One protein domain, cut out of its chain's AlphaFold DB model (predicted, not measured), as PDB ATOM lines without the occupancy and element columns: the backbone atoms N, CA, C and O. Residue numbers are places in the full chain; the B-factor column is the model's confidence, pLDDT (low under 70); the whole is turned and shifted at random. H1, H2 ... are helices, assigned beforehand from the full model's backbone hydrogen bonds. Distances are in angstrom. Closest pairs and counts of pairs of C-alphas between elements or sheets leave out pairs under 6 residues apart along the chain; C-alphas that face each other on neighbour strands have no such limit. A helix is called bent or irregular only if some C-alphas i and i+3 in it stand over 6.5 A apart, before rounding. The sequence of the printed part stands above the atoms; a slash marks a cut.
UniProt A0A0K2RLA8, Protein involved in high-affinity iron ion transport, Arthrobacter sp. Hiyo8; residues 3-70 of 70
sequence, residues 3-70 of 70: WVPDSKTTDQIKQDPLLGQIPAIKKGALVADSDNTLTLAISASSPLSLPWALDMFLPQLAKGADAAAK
ATOM      1  N   TRP A   3     237.612 279.681 257.270       94.12
ATOM      2  CA  TRP A   3     238.582 280.099 258.277       94.12
ATOM      3  C   TRP A   3     238.073 281.320 259.047       94.12
ATOM      4  O   TRP A   3     237.396 282.179 258.470       94.12
ATOM      5  N   VAL A   4     238.413 281.401 260.331       95.00
ATOM      6  CA  VAL A   4     238.214 282.576 261.186       95.00
ATOM      7  C   VAL A   4     239.463 282.830 262.043       95.00
ATOM      8  O   VAL A   4     240.139 281.877 262.414       95.00
ATOM      9  N   PRO A   5     239.769 284.083 262.421       93.25
ATOM     10  CA  PRO A   5     240.912 284.379 263.289       93.25
ATOM     11  C   PRO A   5     240.798 283.749 264.682       93.25
ATOM     12  O   PRO A   5     241.800 283.364 265.278       93.25
ATOM     13  N   ASP A   6     239.574 283.671 265.210       93.00
ATOM     14  CA  ASP A   6     239.275 283.160 266.543       93.00
ATOM     15  C   ASP A   6     237.799 282.733 266.669       93.00
ATOM     16  O   ASP A   6     236.958 282.965 265.792       93.00
ATOM     17  N   SER A   7     237.467 282.116 267.805       89.31
ATOM     18  CA  SER A   7     236.095 281.711 268.127       89.31
ATOM     19  C   SER A   7     235.134 282.898 268.250       89.31
ATOM     20  O   SER A   7     233.973 282.784 267.857       89.31
ATOM     21  N   LYS A   8     235.613 284.057 268.716       94.31
ATOM     22  CA  LYS A   8     234.802 285.274 268.868       94.31
ATOM     23  C   LYS A   8     234.275 285.769 267.522       94.31
ATOM     24  O   LYS A   8     233.132 286.212 267.437       94.31
ATOM     25  N   THR A   9     235.067 285.642 266.465       94.25
ATOM     26  CA  THR A   9     234.672 286.008 265.103       94.25
ATOM     27  C   THR A   9     233.513 285.140 264.615       94.25
ATOM     28  O   THR A   9     232.587 285.636 263.975       94.25
ATOM     29  N   THR A  10     233.494 283.853 264.976       92.50
ATOM     30  CA  THR A  10     232.365 282.965 264.652       92.50
ATOM     31  C   THR A  10     231.068 283.440 265.306       92.50
ATOM     32  O   THR A  10     230.011 283.419 264.676       92.50
ATOM     33  N   ASP A  11     231.133 283.897 266.556       93.19
ATOM     34  CA  ASP A  11     229.952 284.401 267.259       93.19
ATOM     35  C   ASP A  11     229.482 285.748 266.704       93.19
ATOM     36  O   ASP A  11     228.278 285.965 266.569       93.19
ATOM     37  N   GLN A  12     230.410 286.609 266.282       95.31
ATOM     38  CA  GLN A  12     230.077 287.839 265.560       95.31
ATOM     39  C   GLN A  12     229.362 287.540 264.237       95.31
ATOM     40  O   GLN A  12     228.337 288.150 263.962       95.31
ATOM     41  N   ILE A  13     229.829 286.554 263.462       94.06
ATOM     42  CA  ILE A  13     229.179 286.127 262.209       94.06
ATOM     43  C   ILE A  13     227.746 285.631 262.457       94.06
ATOM     44  O   ILE A  13     226.850 285.908 261.662       94.06
ATOM     45  N   LYS A  14     227.505 284.914 263.563       92.75
ATOM     46  CA  LYS A  14     226.157 284.453 263.938       92.75
ATOM     47  C   LYS A  14     225.227 285.601 264.333       92.75
ATOM     48  O   LYS A  14     224.030 285.517 264.074       92.75
ATOM     49  N   GLN A  15     225.762 286.629 264.989       94.88
ATOM     50  CA  GLN A  15     225.007 287.796 265.461       94.88
ATOM     51  C   GLN A  15     224.845 288.881 264.391       94.88
ATOM     52  O   GLN A  15     224.017 289.777 264.552       94.88
ATOM     53  N   ASP A  16     225.626 288.814 263.315       96.31
ATOM     54  CA  ASP A  16     225.589 289.792 262.240       96.31
ATOM     55  C   ASP A  16     224.202 289.821 261.564       96.31
ATOM     56  O   ASP A  16     223.665 288.767 261.196       96.31
ATOM     57  N   PRO A  17     223.605 291.011 261.369       94.31
ATOM     58  CA  PRO A  17     222.249 291.137 260.852       94.31
ATOM     59  C   PRO A  17     222.102 290.681 259.401       94.31
ATOM     60  O   PRO A  17     220.971 290.460 258.981       94.31
ATOM     61  N   LEU A  18     223.182 290.541 258.626       95.19
ATOM     62  CA  LEU A  18     223.156 290.058 257.244       95.19
ATOM     63  C   LEU A  18     223.629 288.604 257.158       95.19
ATOM     64  O   LEU A  18     222.928 287.762 256.595       95.19
ATOM     65  N   LEU A  19     224.782 288.279 257.745       94.94
ATOM     66  CA  LEU A  19     225.364 286.934 257.680       94.94
ATOM     67  C   LEU A  19     224.579 285.936 258.533       94.94
ATOM     68  O   LEU A  19     224.321 284.816 258.092       94.94
ATOM     69  N   GLY A  20     224.085 286.357 259.698       93.75
ATOM     70  CA  GLY A  20     223.223 285.550 260.558       93.75
ATOM     71  C   GLY A  20     221.905 285.145 259.893       93.75
ATOM     72  O   GLY A  20     221.221 284.245 260.377       93.75
ATOM     73  N   GLN A  21     221.532 285.754 258.759       95.44
ATOM     74  CA  GLN A  21     220.347 285.348 258.006       95.44
ATOM     75  C   GLN A  21     220.554 284.095 257.154       95.44
ATOM     76  O   GLN A  21     219.556 283.456 256.796       95.44
ATOM     77  N   ILE A  22     221.809 283.745 256.850       94.88
ATOM     78  CA  ILE A  22     222.170 282.613 255.998       94.88
ATOM     79  C   ILE A  22     221.635 281.319 256.637       94.88
ATOM     80  O   ILE A  22     221.918 281.061 257.810       94.88
ATOM     81  N   PRO A  23     220.900 280.465 255.894       93.31
ATOM     82  CA  PRO A  23     220.269 279.267 256.452       93.31
ATOM     83  C   PRO A  23     221.232 278.343 257.205       93.31
ATOM     84  O   PRO A  23     220.892 277.842 258.272       93.31
ATOM     85  N   ALA A  24     222.454 278.166 256.693       92.81
ATOM     86  CA  ALA A  24     223.474 277.360 257.356       92.81
ATOM     87  C   ALA A  24     223.900 277.951 258.711       92.81
ATOM     88  O   ALA A  24     224.097 277.211 259.668       92.81
ATOM     89  N   ILE A  25     223.995 279.278 258.828       93.62
ATOM     90  CA  ILE A  25     224.359 279.944 260.084       93.62
ATOM     91  C   ILE A  25     223.196 279.854 261.078       93.62
ATOM     92  O   ILE A  25     223.406 279.435 262.214       93.62
ATOM     93  N   LYS A  26     221.961 280.130 260.631       91.94
ATOM     94  CA  LYS A  26     220.742 280.009 261.456       91.94
ATOM     95  C   LYS A  26     220.557 278.623 262.058       91.94
ATOM     96  O   LYS A  26     220.180 278.505 263.218       91.94
ATOM     97  N   LYS A  27     220.816 277.580 261.269       93.06
ATOM     98  CA  LYS A  27     220.686 276.185 261.702       93.06
ATOM     99  C   LYS A  27     221.861 275.692 262.552       93.06
ATOM    100  O   LYS A  27     221.842 274.558 263.014       93.06
ATOM    101  N   GLY A  28     222.898 276.510 262.754       91.62
ATOM    102  CA  GLY A  28     224.120 276.088 263.442       91.62
ATOM    103  C   GLY A  28     224.997 275.139 262.617       91.62
ATOM    104  O   GLY A  28     225.874 274.484 263.166       91.62
ATOM    105  N   ALA A  29     224.785 275.080 261.301       95.19
ATOM    106  CA  ALA A  29     225.553 274.278 260.351       95.19
ATOM    107  C   ALA A  29     226.837 274.968 259.852       95.19
ATOM    108  O   ALA A  29     227.523 274.454 258.965       95.19
ATOM    109  N   LEU A  30     227.172 276.147 260.386       94.12
ATOM    110  CA  LEU A  30     228.418 276.835 260.068       94.12
ATOM    111  C   LEU A  30     229.609 276.081 260.672       94.12
ATOM    112  O   LEU A  30     229.808 276.087 261.884       94.12
ATOM    113  N   VAL A  31     230.438 275.503 259.803       93.94
ATOM    114  CA  VAL A  31     231.761 274.983 260.169       93.94
ATOM    115  C   VAL A  31     232.787 276.094 259.962       93.94
ATOM    116  O   VAL A  31     233.232 276.326 258.832       93.94
ATOM    117  N   ALA A  32     233.108 276.797 261.045       93.88
ATOM    118  CA  ALA A  32     234.155 277.809 261.108       93.88
ATOM    119  C   ALA A  32     235.294 277.300 261.994       93.88
ATOM    120  O   ALA A  32     235.038 276.822 263.099       93.88
ATOM    121  N   ASP A  33     236.524 277.386 261.499       92.12
ATOM    122  CA  ASP A  33     237.703 276.839 262.164       92.12
ATOM    123  C   ASP A  33     238.845 277.867 262.157       92.12
ATOM    124  O   ASP A  33     239.017 278.605 261.185       92.12
ATOM    125  N   SER A  34     239.582 277.961 263.263       94.00
ATOM    126  CA  SER A  34     240.698 278.903 263.434       94.00
ATOM    127  C   SER A  34     242.069 278.224 263.427       94.00
ATOM    128  O   SER A  34     243.081 278.873 263.692       94.00
ATOM    129  N   ASP A  35     242.128 276.919 263.163       94.81
ATOM    130  CA  ASP A  35     243.376 276.183 263.034       94.81
ATOM    131  C   ASP A  35     244.005 276.493 261.667       94.81
ATOM    132  O   ASP A  35     243.559 276.064 260.595       94.81
ATOM    133  N   ASN A  36     245.082 277.276 261.713       93.81
ATOM    134  CA  ASN A  36     245.848 277.647 260.529       93.81
ATOM    135  C   ASN A  36     246.504 276.432 259.859       93.81
ATOM    136  O   ASN A  36     246.643 276.412 258.636       93.81
ATOM    137  N   THR A  37     246.896 275.417 260.633       95.12
ATOM    138  CA  THR A  37     247.498 274.187 260.113       95.12
ATOM    139  C   THR A  37     246.460 273.372 259.359       95.12
ATOM    140  O   THR A  37     246.724 272.968 258.226       95.12
ATOM    141  N   LEU A  38     245.264 273.190 259.925       95.19
ATOM    142  CA  LEU A  38     244.165 272.508 259.236       95.19
ATOM    143  C   LEU A  38     243.735 273.259 257.974       95.19
ATOM    144  O   LEU A  38     243.585 272.665 256.905       95.19
ATOM    145  N   THR A  39     243.615 274.580 258.074       93.94
ATOM    146  CA  THR A  39     243.261 275.443 256.942       93.94
ATOM    147  C   THR A  39     244.266 275.319 255.799       93.94
ATOM    148  O   THR A  39     243.866 275.169 254.641       93.94
ATOM    149  N   LEU A  40     245.568 275.330 256.104       94.12
ATOM    150  CA  LEU A  40     246.617 275.166 255.100       94.12
ATOM    151  C   LEU A  40     246.635 273.748 254.518       94.12
ATOM    152  O   LEU A  40     246.727 273.604 253.301       94.12
ATOM    153  N   ALA A  41     246.501 272.721 255.361       95.50
ATOM    154  CA  ALA A  41     246.473 271.321 254.936       95.50
ATOM    155  C   ALA A  41     245.325 271.028 253.957       95.50
ATOM    156  O   ALA A  41     245.473 270.195 253.065       95.50
ATOM    157  N   ILE A  42     244.198 271.730 254.090       93.81
ATOM    158  CA  ILE A  42     243.050 271.600 253.184       93.81
ATOM    159  C   ILE A  42     243.225 272.465 251.929       93.81
ATOM    160  O   ILE A  42     242.986 271.992 250.819       93.81
ATOM    161  N   SER A  43     243.668 273.717 252.080       93.19
ATOM    162  CA  SER A  43     243.780 274.671 250.963       93.19
ATOM    163  C   SER A  43     244.910 274.323 249.992       93.19
ATOM    164  O   SER A  43     244.753 274.453 248.780       93.19
ATOM    165  N   ALA A  44     246.046 273.868 250.522       94.69
ATOM    166  CA  ALA A  44     247.228 273.448 249.775       94.69
ATOM    167  C   ALA A  44     247.478 271.950 250.001       94.69
ATOM    168  O   ALA A  44     248.543 271.529 250.457       94.69
ATOM    169  N   SER A  45     246.445 271.153 249.726       93.56
ATOM    170  CA  SER A  45     246.462 269.719 249.997       93.56
ATOM    171  C   SER A  45     247.548 268.974 249.216       93.56
ATOM    172  O   SER A  45     247.917 269.304 248.088       93.56
ATOM    173  N   SER A  46     248.080 267.937 249.856       95.81
ATOM    174  CA  SER A  46     249.137 267.071 249.343       95.81
ATOM    175  C   SER A  46     248.912 265.634 249.820       95.81
ATOM    176  O   SER A  46     248.218 265.427 250.818       95.81
ATOM    177  N   PRO A  47     249.528 264.620 249.181       96.81
ATOM    178  CA  PRO A  47     249.390 263.228 249.616       96.81
ATOM    179  C   PRO A  47     249.747 262.999 251.090       96.81
ATOM    180  O   PRO A  47     249.182 262.120 251.729       96.81
ATOM    181  N   LEU A  48     250.663 263.804 251.635       96.31
ATOM    182  CA  LEU A  48     251.082 263.701 253.029       96.31
ATOM    183  C   LEU A  48     250.109 264.387 254.001       96.31
ATOM    184  O   LEU A  48     249.953 263.925 255.126       96.31
ATOM    185  N   SER A  49     249.461 265.480 253.588       96.31
ATOM    186  CA  SER A  49     248.544 266.243 254.450       96.31
ATOM    187  C   SER A  49     247.114 265.707 254.436       96.31
ATOM    188  O   SER A  49     246.408 265.852 255.431       96.31
ATOM    189  N   LEU A  50     246.695 265.055 253.346       96.06
ATOM    190  CA  LEU A  50     245.324 264.572 253.170       96.06
ATOM    191  C   LEU A  50     244.843 263.625 254.283       96.06
ATOM    192  O   LEU A  50     243.756 263.885 254.799       96.06
ATOM    193  N   PRO A  51     245.591 262.579 254.699       96.81
ATOM    194  CA  PRO A  51     245.112 261.672 255.744       96.81
ATOM    195  C   PRO A  51     244.822 262.405 257.059       96.81
ATOM    196  O   PRO A  51     243.736 262.282 257.613       96.81
ATOM    197  N   TRP A  52     245.752 263.260 257.493       97.00
ATOM    198  CA  TRP A  52     245.589 264.044 258.714       97.00
ATOM    199  C   TRP A  52     244.454 265.073 258.601       97.00
ATOM    200  O   TRP A  52     243.649 265.215 259.519       97.00
ATOM    201  N   ALA A  53     244.345 265.767 257.465       96.69
ATOM    202  CA  ALA A  53     243.282 266.742 257.246       96.69
ATOM    203  C   ALA A  53     241.890 266.091 257.300       96.69
ATOM    204  O   ALA A  53     240.969 266.679 257.861       96.69
ATOM    205  N   LEU A  54     241.737 264.878 256.758       96.62
ATOM    206  CA  LEU A  54     240.479 264.129 256.815       96.62
ATOM    207  C   LEU A  54     240.112 263.741 258.250       96.62
ATOM    208  O   LEU A  54     238.971 263.973 258.654       96.62
ATOM    209  N   ASP A  55     241.067 263.230 259.028       97.50
ATOM    210  CA  ASP A  55     240.839 262.849 260.428       97.50
ATOM    211  C   ASP A  55     240.353 264.036 261.275       97.50
ATOM    212  O   ASP A  55     239.465 263.894 262.118       97.50
ATOM    213  N   MET A  56     240.891 265.229 261.012       96.06
ATOM    214  CA  MET A  56     240.527 266.451 261.730       96.06
ATOM    215  C   MET A  56     239.218 267.074 261.227       96.06
ATOM    216  O   MET A  56     238.401 267.544 262.022       96.06
ATOM    217  N   PHE A  57     238.997 267.087 259.910       95.62
ATOM    218  CA  PHE A  57     237.888 267.816 259.296       95.62
ATOM    219  C   PHE A  57     236.569 267.040 259.288       95.62
ATOM    220  O   PHE A  57     235.512 267.626 259.536       95.62
ATOM    221  N   LEU A  58     236.592 265.729 259.021       96.12
ATOM    222  CA  LEU A  58     235.364 264.939 258.874       96.12
ATOM    223  C   LEU A  58     234.440 265.000 260.109       96.12
ATOM    224  O   LEU A  58     233.233 265.166 259.915       96.12
ATOM    225  N   PRO A  59     234.937 264.970 261.364       96.19
ATOM    226  CA  PRO A  59     234.084 265.146 262.540       96.19
ATOM    227  C   PRO A  59     233.409 266.523 262.608       96.19
ATOM    228  O   PRO A  59     232.273 266.638 263.071       96.19
ATOM    229  N   GLN A  60     234.091 267.583 262.163       94.81
ATOM    230  CA  GLN A  60     233.518 268.930 262.119       94.81
ATOM    231  C   GLN A  60     232.440 269.031 261.037       94.81
ATOM    232  O   GLN A  60     231.365 269.583 261.273       94.81
ATOM    233  N   LEU A  61     232.713 268.451 259.865       95.12
ATOM    234  CA  LEU A  61     231.770 268.396 258.755       95.12
ATOM    235  C   LEU A  61     230.502 267.627 259.133       95.12
ATOM    236  O   LEU A  61     229.406 268.115 258.866       95.12
ATOM    237  N   ALA A  62     230.642 266.473 259.791       96.50
ATOM    238  CA  ALA A  62     229.513 265.671 260.260       96.50
ATOM    239  C   ALA A  62     228.601 266.477 261.197       96.50
ATOM    240  O   ALA A  62     227.401 266.569 260.954       96.50
ATOM    241  N   LYS A  63     229.171 267.171 262.192       94.50
ATOM    242  CA  LYS A  63     228.403 268.045 263.100       94.50
ATOM    243  C   LYS A  63     227.638 269.140 262.354       94.50
ATOM    244  O   LYS A  63     226.482 269.411 262.677       94.50
ATOM    245  N   GLY A  64     228.273 269.772 261.365       94.25
ATOM    246  CA  GLY A  64     227.625 270.783 260.531       94.25
ATOM    247  C   GLY A  64     226.488 270.203 259.685       94.25
ATOM    248  O   GLY A  64     225.414 270.796 259.608       94.25
ATOM    249  N   ALA A  65     226.697 269.025 259.093       95.00
ATOM    250  CA  ALA A  65     225.687 268.321 258.307       95.00
ATOM    251  C   ALA A  65     224.476 267.913 259.162       95.00
ATOM    252  O   ALA A  65     223.337 268.172 258.772       95.00
ATOM    253  N   ASP A  66     224.712 267.374 260.360       96.00
ATOM    254  CA  ASP A  66     223.656 267.019 261.314       96.00
ATOM    255  C   ASP A  66     222.845 268.243 261.755       96.00
ATOM    256  O   ASP A  66     221.630 268.163 261.942       96.00
ATOM    257  N   ALA A  67     223.499 269.395 261.920       93.38
ATOM    258  CA  ALA A  67     222.825 270.651 262.226       93.38
ATOM    259  C   ALA A  67     221.997 271.170 261.036       93.38
ATOM    260  O   ALA A  67     220.906 271.695 261.234       93.38
ATOM    261  N   ALA A  68     222.467 270.984 259.798       91.31
ATOM    262  CA  ALA A  68     221.746 271.401 258.593       91.31
ATOM    263  C   ALA A  68     220.481 270.567 258.320       91.31
ATOM    264  O   ALA A  68     219.513 271.089 257.751       91.31
ATOM    265  N   ALA A  69     220.514 269.287 258.704       88.62
ATOM    266  CA  ALA A  69     219.422 268.332 258.536       88.62
ATOM    267  C   ALA A  69     218.243 268.562 259.502       88.62
ATOM    268  O   ALA A  69     217.160 268.026 259.267       88.62
ATOM    269  N   LYS A  70     218.444 269.355 260.560       73.88
ATOM    270  CA  LYS A  70     217.392 269.819 261.480       73.88
ATOM    271  C   LYS A  70     216.662 271.033 260.910       73.88
ATOM    272  O   LYS A  70     215.445 271.141 261.145       73.88
TER     273      LYS A  70
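Overview. This is residues 3 to 70 of the 70 residues of the protein "Protein involved in high-affinity iron ion transport" of Arthrobacter sp. Hiyo8 (UniProt A0A0K2RLA8). One long helix, H4, makes one long side of an open, rather flat arrangement of four helices; H3 sits across H4 near its first residues, the small H2 comes near its other end, and H1 lies beyond H2, on the far side from H4. The stretch from residue 27 to residue 35 runs back from H2 to H3 through the space between H1 and H4, and the contacts between helices are few, with H3 and H4 as the one pair that touches. The printed part has 68 residues with four named helices, in the order H1, H2, H3, H4 along the chain, and no named strand; the class is all helix. The whole is only just loose, close to compact, with a radius of gyration of the C-alphas of 13.2 A, and its spans of 40 by 26 by 14 A make it only just flat.

Arrangement. H4, residues 50 to 68, is the longest helix, with 19 residues. It has a kink of 39 degrees near residue 57. It is irregular, but only just: C-alphas 56 and 59 are 6.6 A apart. H3, residues 36 to 43, touches H4, which meets it with residues 50 to 57 alone. Their closest C-alphas, those of Ala 41 and Ala 53, are 6.0 A apart. The lines of H3 and H4 are about perpendicular, at 90 degrees, and their centres are 13.3 A apart. H2, residues 23 to 26, is close to H4 but not clearly touching, with 1 pair of C-alphas within 8 A. That closest pair is Ala 24 and Ala 68, with C-alphas 6.3 A apart. H1, residues 7 to 15, is close to H2 but not clearly touching, with 2 pairs of C-alphas within 8 A. The closest C-alphas of these two helices are those of Lys 14 and Ile 25, 6.2 A apart. H1 is apart from H3 and from H4, and H2 is apart from H3. In the backbones of H1 and H3 every O i to N i+4 pair is within hydrogen-bond range, while in H4 13 of 15 are; H2 is too short for such a pair, and its 1 pair of O i and N i+3 is within range.

Along the chain. H4, Leu 50 to Ala 68, measures 25.1 A from first to last C-alpha. It begins with C-alpha 50 at (245.324, 264.572, 253.170) and ends with C-alpha 68 at (221.746, 271.401, 258.593). H3, Asn 36 to Ser 43, has 8 residues and measures 10.2 A. H2, Pro 23 to Lys 26, has 4 residues and measures 5.1 A. H1, Ser 7 to Gln 15, has 9 residues and measures 12.9 A, with C-alpha 7 at (236.095, 281.711, 268.127).

Size, cuts and confidence. The two C-alphas farthest apart are those of Pro 17 and Leu 48, at 40.6 A. The first and last printed C-alphas, those of Trp 3 and Lys 70, are 23.8 A apart. The printed part runs from residue 3 to residue 70, the chain's last residue, and has no cut. The three links are short but not tight: 7 residues between H1 and H2, 9 between H2 and H3, and 6 between H3 and H4. The mean pLDDT of the printed part of this model is 94.1, and no printed residue is under 70.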